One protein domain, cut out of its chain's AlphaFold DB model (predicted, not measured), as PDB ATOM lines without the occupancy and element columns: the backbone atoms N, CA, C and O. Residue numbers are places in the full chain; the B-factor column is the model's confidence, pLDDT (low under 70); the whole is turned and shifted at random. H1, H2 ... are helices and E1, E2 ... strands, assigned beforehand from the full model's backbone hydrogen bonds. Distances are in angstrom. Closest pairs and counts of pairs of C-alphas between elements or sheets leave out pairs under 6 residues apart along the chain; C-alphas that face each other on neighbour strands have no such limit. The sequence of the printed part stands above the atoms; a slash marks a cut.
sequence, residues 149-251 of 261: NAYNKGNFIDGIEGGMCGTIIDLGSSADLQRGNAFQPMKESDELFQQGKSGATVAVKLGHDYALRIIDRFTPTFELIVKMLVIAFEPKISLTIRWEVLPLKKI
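Overview. This is residues 149 to 251 of the 261 residues of the protein "Hypothetical protein" of Adineta ricciae (UniProt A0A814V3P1). Look for a twisted sheet of four long strands, with a small two-strand ribbon, E1 and E3, packed through E3 on its E2 edge. H2 also sits by E2, H1 follows at the end of E2, and residues 178 to 183, of which 178 and 179 belong to H1, stick out from the rest. The 103 printed residues hold E1 E2 H1 H2 E3 E4 E5 E6 in that order; the sheet runs E2 E4 E5 E6, antiparallel, and the class is mostly strand. The whole is compact, with a radius of gyration of the C-alphas of 13.9 A and spans of 39 by 35 by 20 A.

Along the chain. Find C-alpha 164 at (120.430, 195.379, 133.548); from there E2 runs 27.8 A to residue 173. E4, residues 208 to 216, is 26.3 A long; E5, residues 223 to 234, is 30.5 A and bends by 71 degrees at residue 231. E6, residues 238 to 246, runs 25.0 A to C-alpha 246 at (119.192, 209.399, 122.230). E1 is residues 155 to 157, E3 201 to 203, H1 174 to 179 and H2 189 to 192.

Arrangement. E4, E5 and E6 form a meander, each strand the antiparallel neighbour of the one before. Between E2 and E4 look at N 167 and O 213, 2.8 A; between E4 and E5 at N 212 and O 226, 2.8 A; between E5 and E6 at N 229 and O 242, 2.8 A. E1 and E3 are antiparallel, with N 156 and O 202 at 2.8 A. The closest C-alphas of E2 and E3, Ile 168 and Thr 201, are 6.4 A apart. H2 only grazes the sheet; its Leu 192 and Thr 167 of E2 have C-alphas 5.6 A apart. H1 only grazes it with residues 174 to 177. In H1, 1 of 2 O i to N i+4 pairs is within hydrogen-bond range; H2 is too short for one.

Size, cuts and confidence. The C-alphas of Asn 149 and Asn 181, the two farthest apart, are 40.4 A apart. The printed part has no cut, and no link is long. Its mean pLDDT is 79.2; residues 149 to 163, 180 to 187 and 249 to 251 are under 70.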
ATOM      1  N   ASN A 149     134.917 196.924 140.288       51.47
ATOM      2  CA  ASN A 149     135.707 195.686 140.234       51.47
ATOM      3  C   ASN A 149     135.601 194.996 138.874       51.47
ATOM      4  O   ASN A 149     136.481 194.215 138.510       51.47
ATOM      5  N   ALA A 150     134.568 195.316 138.091       53.16
ATOM      6  CA  ALA A 150     134.479 194.870 136.713       53.16
ATOM      7  C   ALA A 150     135.505 195.576 135.806       53.16
ATOM      8  O   ALA A 150     135.794 195.042 134.734       53.16
ATOM      9  N   TYR A 151     136.078 196.726 136.215       50.72
ATOM     10  CA  TYR A 151     136.991 197.540 135.403       50.72
ATOM     11  C   TYR A 151     138.213 196.751 134.914       50.72
ATOM     12  O   TYR A 151     139.112 196.387 135.672       50.72
ATOM     13  N   ASN A 152     138.298 196.575 133.596       59.09
ATOM     14  CA  ASN A 152     139.465 196.031 132.922       59.09
ATOM     15  C   ASN A 152     140.192 197.153 132.179       59.09
ATOM     16  O   ASN A 152     139.585 197.947 131.458       59.09
ATOM     17  N   LYS A 153     141.520 197.202 132.335       65.62
ATOM     18  CA  LYS A 153     142.380 198.230 131.738       65.62
ATOM     19  C   LYS A 153     142.076 198.426 130.248       65.62
ATOM     20  O   LYS A 153     142.248 197.506 129.455       65.62
ATOM     21  N   GLY A 154     141.789 199.673 129.871       66.19
ATOM     22  CA  GLY A 154     141.654 200.082 128.469       66.19
ATOM     23  C   GLY A 154     140.300 199.764 127.843       66.19
ATOM     24  O   GLY A 154     140.125 200.046 126.661       66.19
ATOM     25  N   ASN A 155     139.355 199.241 128.624       64.50
ATOM     26  CA  ASN A 155     137.998 198.981 128.176       64.50
ATOM     27  C   ASN A 155     137.007 199.924 128.865       64.50
ATOM     28  O   ASN A 155     137.142 200.220 130.053       64.50
ATOM     29  N   PHE A 156     136.004 200.378 128.117       63.62
ATOM     30  CA  PHE A 156     134.771 200.895 128.698       63.62
ATOM     31  C   PHE A 156     133.971 199.700 129.193       63.62
ATOM     32  O   PHE A 156     133.899 198.700 128.482       63.62
ATOM     33  N   ILE A 157     133.405 199.790 130.390       58.22
ATOM     34  CA  ILE A 157     132.583 198.729 130.961       58.22
ATOM     35  C   ILE A 157     131.310 199.361 131.451       58.22
ATOM     36  O   ILE A 157     131.344 200.350 132.180       58.22
ATOM     37  N   ASP A 158     130.201 198.778 131.032       58.16
ATOM     38  CA  ASP A 158     128.913 199.156 131.565       58.16
ATOM     39  C   ASP A 158     128.740 198.481 132.931       58.16
ATOM     40  O   ASP A 158     128.478 197.277 133.025       58.16
ATOM     41  N   GLY A 159     129.003 199.238 133.999       51.94
ATOM     42  CA  GLY A 159     128.800 198.820 135.386       51.94
ATOM     43  C   GLY A 159     127.325 198.918 135.744       51.94
ATOM     44  O   GLY A 159     126.955 199.724 136.592       51.94
ATOM     45  N   ILE A 160     126.480 198.172 135.031       56.28
ATOM     46  CA  ILE A 160     125.036 198.229 135.243       56.28
ATOM     47  C   ILE A 160     124.631 197.267 136.343       56.28
ATOM     48  O   ILE A 160     124.926 196.072 136.283       56.28
ATOM     49  N   GLU A 161     123.928 197.818 137.324       55.75
ATOM     50  CA  GLU A 161     123.416 197.115 138.493       55.75
ATOM     51  C   GLU A 161     122.530 195.909 138.124       55.75
ATOM     52  O   GLU A 161     121.954 195.813 137.032       55.75
ATOM     53  N   GLY A 162     122.435 194.965 139.066       53.84
ATOM     54  CA  GLY A 162     121.829 193.645 138.891       53.84
ATOM     55  C   GLY A 162     120.463 193.663 138.202       53.84
ATOM     56  O   GLY A 162     119.490 194.194 138.723       53.84
ATOM     57  N   GLY A 163     120.393 193.020 137.033       63.50
ATOM     58  CA  GLY A 163     119.189 192.952 136.196       63.50
ATOM     59  C   GLY A 163     119.352 193.650 134.859       63.50
ATOM     60  O   GLY A 163     118.816 193.188 133.852       63.50
ATOM     61  N   MET A 164     120.186 194.680 134.797       74.12
ATOM     62  CA  MET A 164     120.430 195.379 133.548       74.12
ATOM     63  C   MET A 164     121.446 194.633 132.661       74.12
ATOM     64  O   MET A 164     122.218 193.768 133.096       74.12
ATOM     65  N   CYS A 165     121.362 194.888 131.362       81.81
ATOM     66  CA  CYS A 165     122.219 194.346 130.317       81.81
ATOM     67  C   CYS A 165     122.616 195.483 129.385       81.81
ATOM     68  O   CYS A 165     121.769 196.287 129.001       81.81
ATOM     69  N   GLY A 166     123.884 195.507 128.992       84.94
ATOM     70  CA  GLY A 166     124.430 196.531 128.115       84.94
ATOM     71  C   GLY A 166     124.875 195.944 126.787       84.94
ATOM     72  O   GLY A 166     125.269 194.778 126.706       84.94
ATOM     73  N   THR A 167     124.874 196.774 125.754       88.00
ATOM     74  CA  THR A 167     125.713 196.587 124.572       88.00
ATOM     75  C   THR A 167     126.421 197.897 124.295       88.00
ATOM     76  O   THR A 167     125.763 198.927 124.165       88.00
ATOM     77  N   ILE A 168     127.746 197.856 124.177       87.44
ATOM     78  CA  ILE A 168     128.548 199.010 123.788       87.44
ATOM     79  C   ILE A 168     129.300 198.726 122.493       87.44
ATOM     80  O   ILE A 168     129.928 197.676 122.358       87.44
ATOM     81  N   ILE A 169     129.243 199.671 121.558       89.50
ATOM     82  CA  ILE A 169     129.941 199.602 120.272       89.50
ATOM     83  C   ILE A 169     130.726 200.889 120.009       89.50
ATOM     84  O   ILE A 169     130.301 201.983 120.387       89.50
ATOM     85  N   ASP A 170     131.884 200.740 119.368       89.25
ATOM     86  CA  ASP A 170     132.723 201.830 118.862       89.25
ATOM     87  C   ASP A 170     132.208 202.235 117.476       89.25
ATOM     88  O   ASP A 170     132.251 201.437 116.547       89.25
ATOM     89  N   LEU A 171     131.715 203.466 117.336       87.38
ATOM     90  CA  LEU A 171     131.194 203.993 116.070       87.38
ATOM     91  C   LEU A 171     132.306 204.524 115.150       87.38
ATOM     92  O   LEU A 171     132.039 204.883 114.003       87.38
ATOM     93  N   GLY A 172     133.546 204.577 115.641       87.06
ATOM     94  CA  GLY A 172     134.699 205.135 114.947       87.06
ATOM     95  C   GLY A 172     135.017 206.573 115.358       87.06
ATOM     96  O   GLY A 172     134.385 207.165 116.235       87.06
ATOM     97  N   SER A 173     136.046 207.140 114.724       88.94
ATOM     98  CA  SER A 173     136.450 208.522 114.976       88.94
ATOM     99  C   SER A 173     135.519 209.517 114.283       88.94
ATOM    100  O   SER A 173     134.939 209.231 113.234       88.94
ATOM    101  N   SER A 174     135.454 210.742 114.803       81.25
ATOM    102  CA  SER A 174     134.755 211.852 114.135       81.25
ATOM    103  C   SER A 174     135.186 212.053 112.670       81.25
ATOM    104  O   SER A 174     134.349 212.348 111.818       81.25
ATOM    105  N   ALA A 175     136.463 211.827 112.343       83.81
ATOM    106  CA  ALA A 175     136.982 211.908 110.976       83.81
ATOM    107  C   ALA A 175     136.519 210.749 110.072       83.81
ATOM    108  O   ALA A 175     136.425 210.913 108.853       83.81
ATOM    109  N   ASP A 176     136.247 209.572 110.637       82.25
ATOM    110  CA  ASP A 176     135.662 208.449 109.898       82.25
ATOM    111  C   ASP A 176     134.186 208.716 109.611       82.25
ATOM    112  O   ASP A 176     133.743 208.567 108.472       82.25
ATOM    113  N   LEU A 177     133.469 209.225 110.616       78.38
ATOM    114  CA  LEU A 177     132.052 209.570 110.521       78.38
ATOM    115  C   LEU A 177     131.786 210.719 109.536       78.38
ATOM    116  O   LEU A 177     130.772 210.711 108.845       78.38
ATOM    117  N   GLN A 178     132.701 211.689 109.420       79.25
ATOM    118  CA  GLN A 178     132.588 212.804 108.466       79.25
ATOM    119  C   GLN A 178     132.883 212.416 107.009       79.25
ATOM    120  O   GLN A 178     132.492 213.139 106.093       79.25
ATOM    121  N   ARG A 179     133.600 211.308 106.771       77.94
ATOM    122  CA  ARG A 179     133.941 210.849 105.412       77.94
ATOM    123  C   ARG A 179     132.804 210.081 104.736       77.94
ATOM    124  O   ARG A 179     132.799 209.968 103.510       77.94
ATOM    125  N   GLY A 180     131.847 209.570 105.508       61.19
ATOM    126  CA  GLY A 180     130.568 209.093 104.992       61.19
ATOM    127  C   GLY A 180     129.620 210.266 104.748       61.19
ATOM    128  O   GLY A 180     129.706 211.290 105.416       61.19
ATOM    129  N   ASN A 181     128.683 210.136 103.805       60.62
ATOM    130  CA  ASN A 181     127.522 211.037 103.745       60.62
ATOM    131  C   ASN A 181     126.897 211.196 105.149       60.62
ATOM    132  O   ASN A 181     127.062 210.310 105.982       60.62
ATOM    133  N   ALA A 182     126.101 212.250 105.388       59.06
ATOM    134  CA  ALA A 182     125.428 212.543 106.675       59.06
ATOM    135  C   ALA A 182     124.629 211.371 107.306       59.06
ATOM    136  O   ALA A 182     124.139 211.471 108.428       59.06
ATOM    137  N   PHE A 183     124.495 210.265 106.575       59.41
ATOM    138  CA  PHE A 183     124.023 208.973 107.026       59.41
ATOM    139  C   PHE A 183     125.118 207.925 106.811       59.41
ATOM    140  O   PHE A 183     125.347 207.478 105.683       59.41
ATOM    141  N   GLN A 184     125.742 207.485 107.897       60.34
ATOM    142  CA  GLN A 184     126.525 206.260 107.898       60.34
ATOM    143  C   GLN A 184     125.631 205.126 108.416       60.34
ATOM    144  O   GLN A 184     125.164 205.203 109.556       60.34
ATOM    145  N   PRO A 185     125.358 204.084 107.609       63.94
ATOM    146  CA  PRO A 185     124.772 202.873 108.151       63.94
ATOM    147  C   PRO A 185     125.738 202.320 109.195       63.94
ATOM    148  O   PRO A 185     126.918 202.102 108.903       63.94
ATOM    149  N   MET A 186     125.246 202.139 110.416       67.12
ATOM    150  CA  MET A 186     126.024 201.516 111.478       67.12
ATOM    151  C   MET A 186     126.229 200.060 111.095       67.12
ATOM    152  O   MET A 186     125.277 199.286 111.077       67.12
ATOM    153  N   LYS A 187     127.462 199.697 110.734       66.44
ATOM    154  CA  LYS A 187     127.790 198.310 110.388       66.44
ATOM    155  C   LYS A 187     127.513 197.382 111.569       66.44
ATOM    156  O   LYS A 187     127.076 196.261 111.346       66.44
ATOM    157  N   GLU A 188     127.681 197.884 112.791       74.31
ATOM    158  CA  GLU A 188     127.358 197.178 114.028       74.31
ATOM    159  C   GLU A 188     125.950 197.497 114.584       74.31
ATOM    160  O   GLU A 188     125.694 197.246 115.762       74.31
ATOM    161  N   SER A 189     124.998 198.040 113.801       78.62
ATOM    162  CA  SER A 189     123.637 198.290 114.329       78.62
ATOM    163  C   SER A 189     122.992 197.020 114.863       78.62
ATOM    164  O   SER A 189     122.380 197.025 115.928       78.62
ATOM    165  N   ASP A 190     123.168 195.924 114.132       82.31
ATOM    166  CA  ASP A 190     122.606 194.633 114.501       82.31
ATOM    167  C   ASP A 190     123.238 194.117 115.796       82.31
ATOM    168  O   ASP A 190     122.585 193.401 116.545       82.31
ATOM    169  N   GLU A 191     124.479 194.509 116.099       85.38
ATOM    170  CA  GLU A 191     125.133 194.196 117.369       85.38
ATOM    171  C   GLU A 191     124.536 195.021 118.510       85.38
ATOM    172  O   GLU A 191     124.195 194.451 119.543       85.38
ATOM    173  N   LEU A 192     124.311 196.329 118.313       86.06
ATOM    174  CA  LEU A 192     123.726 197.201 119.340       86.06
ATOM    175  C   LEU A 192     122.370 196.681 119.837       86.06
ATOM    176  O   LEU A 192     122.100 196.715 121.037       86.06
ATOM    177  N   PHE A 193     121.532 196.178 118.928       87.19
ATOM    178  CA  PHE A 193     120.179 195.708 119.241       87.19
ATOM    179  C   PHE A 193     120.082 194.210 119.558       87.19
ATOM    180  O   PHE A 193     118.987 193.725 119.858       87.19
ATOM    181  N   GLN A 194     121.198 193.476 119.562       86.19
ATOM    182  CA  GLN A 194     121.221 192.119 120.107       86.19
ATOM    183  C   GLN A 194     120.889 192.116 121.604       86.19
ATOM    184  O   GLN A 194     120.874 193.148 122.282       86.19
ATOM    185  N   GLN A 195     120.591 190.927 122.127       83.25
ATOM    186  CA  GLN A 195     120.410 190.742 123.559       83.25
ATOM    187  C   GLN A 195     121.702 191.156 124.276       83.25
ATOM    188  O   GLN A 195     122.743 190.517 124.109       83.25
ATOM    189  N   GLY A 196     121.625 192.250 125.039       78.69
ATOM    190  CA  GLY A 196     122.768 192.788 125.767       78.69
ATOM    191  C   GLY A 196     123.335 191.774 126.757       78.69
ATOM    192  O   GLY A 196     122.645 190.847 127.199       78.69
ATOM    193  N   LYS A 197     124.602 191.952 127.119       81.56
ATOM    194  CA  LYS A 197     125.294 191.125 128.114       81.56
ATOM    195  C   LYS A 197     125.592 191.970 129.350       81.56
ATOM    196  O   LYS A 197     125.772 193.181 129.264       81.56
ATOM    197  N   SER A 198     125.651 191.325 130.511       77.94
ATOM    198  CA  SER A 198     126.178 191.967 131.720       77.94
ATOM    199  C   SER A 198     127.657 192.289 131.501       77.94
ATOM    200  O   SER A 198     128.387 191.410 131.040       77.94
ATOM    201  N   GLY A 199     128.090 193.513 131.816       75.81
ATOM    202  CA  GLY A 199     129.490 193.922 131.674       75.81
ATOM    203  C   GLY A 199     129.983 193.961 130.226       75.81
ATOM    204  O   GLY A 199     131.072 193.469 129.934       75.81
ATOM    205  N   ALA A 200     129.187 194.496 129.293       81.75
ATOM    206  CA  ALA A 200     129.646 194.712 127.923       81.75
ATOM    207  C   ALA A 200     130.896 195.603 127.905       81.75
ATOM    208  O   ALA A 200     130.965 196.595 128.634       81.75
ATOM    209  N   THR A 201     131.883 195.234 127.079       85.00
ATOM    210  CA  THR A 201     133.172 195.931 127.030       85.00
ATOM    211  C   THR A 201     133.606 196.275 125.613       85.00
ATOM    212  O   THR A 201     133.378 195.506 124.683       85.00
ATOM    213  N   VAL A 202     134.266 197.425 125.459       89.12
ATOM    214  CA  VAL A 202     134.904 197.849 124.202       89.12
ATOM    215  C   VAL A 202     136.184 198.624 124.496       89.12
ATOM    216  O   VAL A 202     136.261 199.341 125.494       89.12
ATOM    217  N   ALA A 203     137.187 198.503 123.627       91.69
ATOM    218  CA  ALA A 203     138.437 199.241 123.769       91.69
ATOM    219  C   ALA A 203     138.214 200.761 123.643       91.69
ATOM    220  O   ALA A 203     137.571 201.236 122.701       91.69
ATOM    221  N   VAL A 204     138.792 201.524 124.570       92.25
ATOM    222  CA  VAL A 204     138.701 202.990 124.598       92.25
ATOM    223  C   VAL A 204     139.707 203.611 123.633       92.25
ATOM    224  O   VAL A 204     140.899 203.295 123.666       92.25
ATOM    225  N   LYS A 205     139.236 204.535 122.798       94.12
ATOM    226  CA  LYS A 205     140.026 205.284 121.823       94.12
ATOM    227  C   LYS A 205     139.663 206.763 121.910       94.12
ATOM    228  O   LYS A 205     138.492 207.134 121.929       94.12
ATOM    229  N   LEU A 206     140.680 207.619 121.988       93.56
ATOM    230  CA  LEU A 206     140.491 209.065 122.064       93.56
ATOM    231  C   LEU A 206     139.846 209.596 120.774       93.56
ATOM    232  O   LEU A 206     140.281 209.239 119.681       93.56
ATOM    233  N   GLY A 207     138.837 210.463 120.898       91.38
ATOM    234  CA  GLY A 207     138.143 211.077 119.761       91.38
ATOM    235  C   GLY A 207     137.141 210.168 119.043       91.38
ATOM    236  O   GLY A 207     136.620 210.563 117.997       91.38
ATOM    237  N   HIS A 208     136.886 208.972 119.582       93.56
ATOM    238  CA  HIS A 208     135.866 208.060 119.080       93.56
ATOM    239  C   HIS A 208     134.499 208.343 119.702       93.56
ATOM    240  O   HIS A 208     134.397 208.681 120.890       93.56
ATOM    241  N   ASP A 209     133.464 208.174 118.883       91.75
ATOM    242  CA  ASP A 209     132.076 208.116 119.318       91.75
ATOM    243  C   ASP A 209     131.698 206.657 119.628       91.75
ATOM    244  O   ASP A 209     132.106 205.726 118.940       91.75
ATOM    245  N   TYR A 210     130.882 206.451 120.653       92.62
ATOM    246  CA  TYR A 210     130.379 205.155 121.093       92.62
ATOM    247  C   TYR A 210     128.859 205.215 121.211       92.62
ATOM    248  O   TYR A 210     128.300 206.249 121.585       92.62
ATOM    249  N   ALA A 211     128.194 204.098 120.937       91.50
ATOM    250  CA  ALA A 211     126.795 203.902 121.294       91.50
ATOM    251  C   ALA A 211     126.704 202.855 122.399       91.50
ATOM    252  O   ALA A 211     127.268 201.767 122.275       91.50
ATOM    253  N   LEU A 212     125.980 203.192 123.461       91.81
ATOM    254  CA  LEU A 212     125.635 202.290 124.546       91.81
ATOM    255  C   LEU A 212     124.125 202.090 124.564       91.81
ATOM    256  O   LEU A 212     123.375 203.062 124.591       91.81
ATOM    257  N   ARG A 213     123.682 200.837 124.567       91.88
ATOM    258  CA  ARG A 213     122.287 200.458 124.778       91.88
ATOM    259  C   ARG A 213     122.175 199.712 126.095       91.88
ATOM    260  O   ARG A 213     122.817 198.680 126.255       91.88
ATOM    261  N   ILE A 214     121.319 200.202 126.980       89.19
ATOM    262  CA  ILE A 214     120.991 199.588 128.262       89.19
ATOM    263  C   ILE A 214     119.557 199.072 128.191       89.19
ATOM    264  O   ILE A 214     118.644 199.808 127.813       89.19
ATOM    265  N   ILE A 215     119.369 197.813 128.566       88.38
ATOM    266  CA  ILE A 215     118.062 197.174 128.732       88.38
ATOM    267  C   ILE A 215     117.950 196.612 130.146       88.38
ATOM    268  O   ILE A 215     118.940 196.148 130.713       88.38
ATOM    269  N   ASP A 216     116.746 196.607 130.702       82.38
ATOM    270  CA  ASP A 216     116.461 195.941 131.974       82.38
ATOM    271  C   ASP A 216     115.828 194.569 131.697       82.38
ATOM    272  O   ASP A 216     114.815 194.462 131.004       82.38
ATOM    273  N   ARG A 217     116.425 193.492 132.222       80.81
ATOM    274  CA  ARG A 217     115.884 192.132 132.062       80.81
ATOM    275  C   ARG A 217     114.574 191.931 132.819       80.81
ATOM    276  O   ARG A 217     113.792 191.070 132.418       80.81
ATOM    277  N   PHE A 218     114.338 192.684 133.889       79.00
ATOM    278  CA  PHE A 218     113.101 192.625 134.666       79.00
ATOM    279  C   PHE A 218     112.017 193.539 134.093       79.00
ATOM    280  O   PHE A 218     110.829 193.245 134.235       79.00
ATOM    281  N   THR A 219     112.422 194.582 133.364       76.50
ATOM    282  CA  THR A 219     111.530 195.537 132.701       76.50
ATOM    283  C   THR A 219     111.852 195.611 131.204       76.50
ATOM    284  O   THR A 219     112.501 196.555 130.764       76.50
ATOM    285  N   PRO A 220     111.379 194.664 130.367       81.00
ATOM    286  CA  PRO A 220     111.762 194.600 128.950       81.00
ATOM    287  C   PRO A 220     111.361 195.822 128.111       81.00
ATOM    288  O   PRO A 220     111.819 195.978 126.984       81.00
ATOM    289  N   THR A 221     110.462 196.660 128.631       82.75
ATOM    290  CA  THR A 221     110.050 197.927 128.017       82.75
ATOM    291  C   THR A 221     111.014 199.075 128.315       82.75
ATOM    292  O   THR A 221     110.922 200.117 127.669       82.75
ATOM    293  N   PHE A 222     111.913 198.910 129.288       83.25
ATOM    294  CA  PHE A 222     112.968 199.865 129.570       83.25
ATOM    295  C   PHE A 222     114.108 199.680 128.572       83.25
ATOM    296  O   PHE A 222     114.724 198.617 128.473       83.25
ATOM    297  N   GLU A 223     114.400 200.755 127.855       87.88
ATOM    298  CA  GLU A 223     115.512 200.838 126.929       87.88
ATOM    299  C   GLU A 223     116.077 202.257 126.976       87.88
ATOM    300  O   GLU A 223     115.348 203.242 126.837       87.88
ATOM    301  N   LEU A 224     117.387 202.359 127.175       88.06
ATOM    302  CA  LEU A 224     118.119 203.616 127.155       88.06
ATOM    303  C   LEU A 224     119.249 203.498 126.142       88.06
ATOM    304  O   LEU A 224     120.049 202.568 126.207       88.06
ATOM    305  N   ILE A 225     119.334 204.451 125.217       89.75
ATOM    306  CA  ILE A 225     120.441 204.526 124.267       89.75
ATOM    307  C   ILE A 225     121.190 205.825 124.509       89.75
ATOM    308  O   ILE A 225     120.600 206.905 124.530       89.75
ATOM    309  N   VAL A 226     122.497 205.712 124.696       91.31
ATOM    310  CA  VAL A 226     123.396 206.817 125.005       91.31
ATOM    311  C   VAL A 226     124.463 206.892 123.926       91.31
ATOM    312  O   VAL A 226     125.120 205.901 123.610       91.31
ATOM    313  N   LYS A 227     124.653 208.084 123.367       89.31
ATOM    314  CA  LYS A 227     125.816 208.410 122.548       89.31
ATOM    315  C   LYS A 227     126.908 208.951 123.460       89.31
ATOM    316  O   LYS A 227     126.627 209.824 124.275       89.31
ATOM    317  N   MET A 228     128.140 208.480 123.316       93.31
ATOM    318  CA  MET A 228     129.283 208.945 124.104       93.31
ATOM    319  C   MET A 228     130.436 209.351 123.187       93.31
ATOM    320  O   MET A 228     130.691 208.679 122.204       93.31
ATOM    321  N   LEU A 229     131.158 210.419 123.516       90.62
ATOM    322  CA  LEU A 229     132.369 210.870 122.832       90.62
ATOM    323  C   LEU A 229     133.520 210.893 123.834       90.62
ATOM    324  O   LEU A 229     133.440 211.583 124.853       90.62
ATOM    325  N   VAL A 230     134.609 210.194 123.527       91.25
ATOM    326  CA  VAL A 230     135.816 210.209 124.364       91.25
ATOM    327  C   VAL A 230     136.622 211.473 124.078       91.25
ATOM    328  O   VAL A 230     137.218 211.606 123.009       91.25
ATOM    329  N   ILE A 231     136.669 212.392 125.044       92.69
ATOM    330  CA  ILE A 231     137.356 213.687 124.903       92.69
ATOM    331  C   ILE A 231     138.732 213.728 125.575       92.69
ATOM    332  O   ILE A 231     139.572 214.532 125.181       92.69
ATOM    333  N   ALA A 232     138.985 212.856 126.555       88.19
ATOM    334  CA  ALA A 232     140.313 212.630 127.121       88.19
ATOM    335  C   ALA A 232     140.435 211.180 127.602       88.19
ATOM    336  O   ALA A 232     139.486 210.621 128.154       88.19
ATOM    337  N   PHE A 233     141.598 210.569 127.394       92.81
ATOM    338  CA  PHE A 233     141.867 209.200 127.820       92.81
ATOM    339  C   PHE A 233     143.338 209.053 128.196       92.81
ATOM    340  O   PHE A 233     144.219 209.174 127.346       92.81
ATOM    341  N   GLU A 234     143.586 208.762 129.469       90.12
ATOM    342  CA  GLU A 234     144.899 208.403 129.984       90.12
ATOM    343  C   GLU A 234     144.831 206.967 130.522       90.12
ATOM    344  O   GLU A 234     144.195 206.719 131.554       90.12
ATOM    345  N   PRO A 235     145.436 205.984 129.827       88.31
ATOM    346  CA  PRO A 235     145.303 204.582 130.192       88.31
ATOM    347  C   PRO A 235     145.653 204.326 131.663       88.31
ATOM    348  O   PRO A 235     146.763 204.621 132.094       88.31
ATOM    349  N   LYS A 236     144.730 203.686 132.396       79.88
ATOM    350  CA  LYS A 236     144.800 203.387 133.845       79.88
ATOM    351  C   LYS A 236     144.643 204.579 134.794       79.88
ATOM    352  O   LYS A 236     144.656 204.353 135.998       79.88
ATOM    353  N   ILE A 237     144.547 205.804 134.289       85.69
ATOM    354  CA  ILE A 237     144.507 207.003 135.131       85.69
ATOM    355  C   ILE A 237     143.133 207.647 135.042       85.69
ATOM    356  O   ILE A 237     142.465 207.802 136.059       85.69
ATOM    357  N   SER A 238     142.689 207.997 133.835       82.69
ATOM    358  CA  SER A 238     141.432 208.718 133.668       82.69
ATOM    359  C   SER A 238     140.778 208.477 132.309       82.69
ATOM    360  O   SER A 238     141.427 208.190 131.299       82.69
ATOM    361  N   LEU A 239     139.456 208.615 132.293       86.62
ATOM    362  CA  LEU A 239     138.628 208.642 131.097       86.62
ATOM    363  C   LEU A 239     137.632 209.789 131.253       86.62
ATOM    364  O   LEU A 239     136.891 209.835 132.229       86.62
ATOM    365  N   THR A 240     137.615 210.708 130.292       86.69
ATOM    366  CA  THR A 240     136.630 211.790 130.229       86.69
ATOM    367  C   THR A 240     135.784 211.626 128.976       86.69
ATOM    368  O   THR A 240     136.309 211.598 127.859       86.69
ATOM    369  N   ILE A 241     134.470 211.553 129.168       90.50
ATOM    370  CA  ILE A 241     133.483 211.409 128.098       90.50
ATOM    371  C   ILE A 241     132.497 212.576 128.107       90.50
ATOM    372  O   ILE A 241     132.153 213.108 129.162       90.50
ATOM    373  N   ARG A 242     132.006 212.953 126.928       83.94
ATOM    374  CA  ARG A 242     130.741 213.684 126.771       83.94
ATOM    375  C   ARG A 242     129.672 212.687 126.366       83.94
ATOM    376  O   ARG A 242     129.987 211.763 125.627       83.94
ATOM    377  N   TRP A 243     128.439 212.863 126.815       91.31
ATOM    378  CA  TRP A 243     127.370 211.930 126.479       91.31
ATOM    379  C   TRP A 243     126.033 212.633 126.264       91.31
ATOM    380  O   TRP A 243     125.809 213.732 126.765       91.31
ATOM    381  N   GLU A 244     125.165 211.989 125.492       89.00
ATOM    382  CA  GLU A 244     123.813 212.445 125.178       89.00
ATOM    383  C   GLU A 244     122.865 211.240 125.141       89.00
ATOM    384  O   GLU A 244     123.181 210.210 124.544       89.00
ATOM    385  N   VAL A 245     121.685 211.369 125.756       87.44
ATOM    386  CA  VAL A 245     120.618 210.366 125.627       87.44
ATOM    387  C   VAL A 245     119.938 210.516 124.273       87.44
ATOM    388  O   VAL A 245     119.393 211.573 123.955       87.44
ATOM    389  N   LEU A 246     119.900 209.436 123.498       84.06
ATOM    390  CA  LEU A 246     119.192 209.399 122.230       84.06
ATOM    391  C   LEU A 246     117.723 209.006 122.461       84.06
ATOM    392  O   LEU A 246     117.446 207.925 122.985       84.06
ATOM    393  N   PRO A 247     116.745 209.838 122.060       81.56
ATOM    394  CA  PRO A 247     115.338 209.488 122.204       81.56
ATOM    395  C   PRO A 247     114.972 208.337 121.256       81.56
ATOM    396  O   PRO A 247     115.163 208.446 120.044       81.56
ATOM    397  N   LEU A 248     114.349 207.278 121.786       72.69
ATOM    398  CA  LEU A 248     113.970 206.073 121.024       72.69
ATOM    399  C   LEU A 248     113.120 206.384 119.780       72.69
ATOM    400  O   LEU A 248     113.286 205.763 118.736       72.69
ATOM    401  N   LYS A 249     112.271 207.421 119.841       64.56
ATOM    402  CA  LYS A 249     111.439 207.862 118.704       64.56
ATOM    403  C   LYS A 249     112.242 208.347 117.488       64.56
ATOM    404  O   LYS A 249     111.682 208.402 116.399       64.56
ATOM    405  N   LYS A 250     113.517 208.728 117.649       54.59
ATOM    406  CA  LYS A 250     114.390 209.149 116.534       54.59
ATOM    407  C   LYS A 250     115.087 207.973 115.839       54.59
ATOM    408  O   LYS A 250     115.646 208.167 114.764       54.59
ATOM    409  N   ILE A 251     115.015 206.764 116.395       57.03
ATOM    410  CA  ILE A 251     115.590 205.548 115.808       57.03
ATOM    411  C   ILE A 251     114.497 204.883 114.965       57.03
ATOM    412  O   ILE A 251     113.943 203.845 115.306       57.03
TER     413      ILE A 251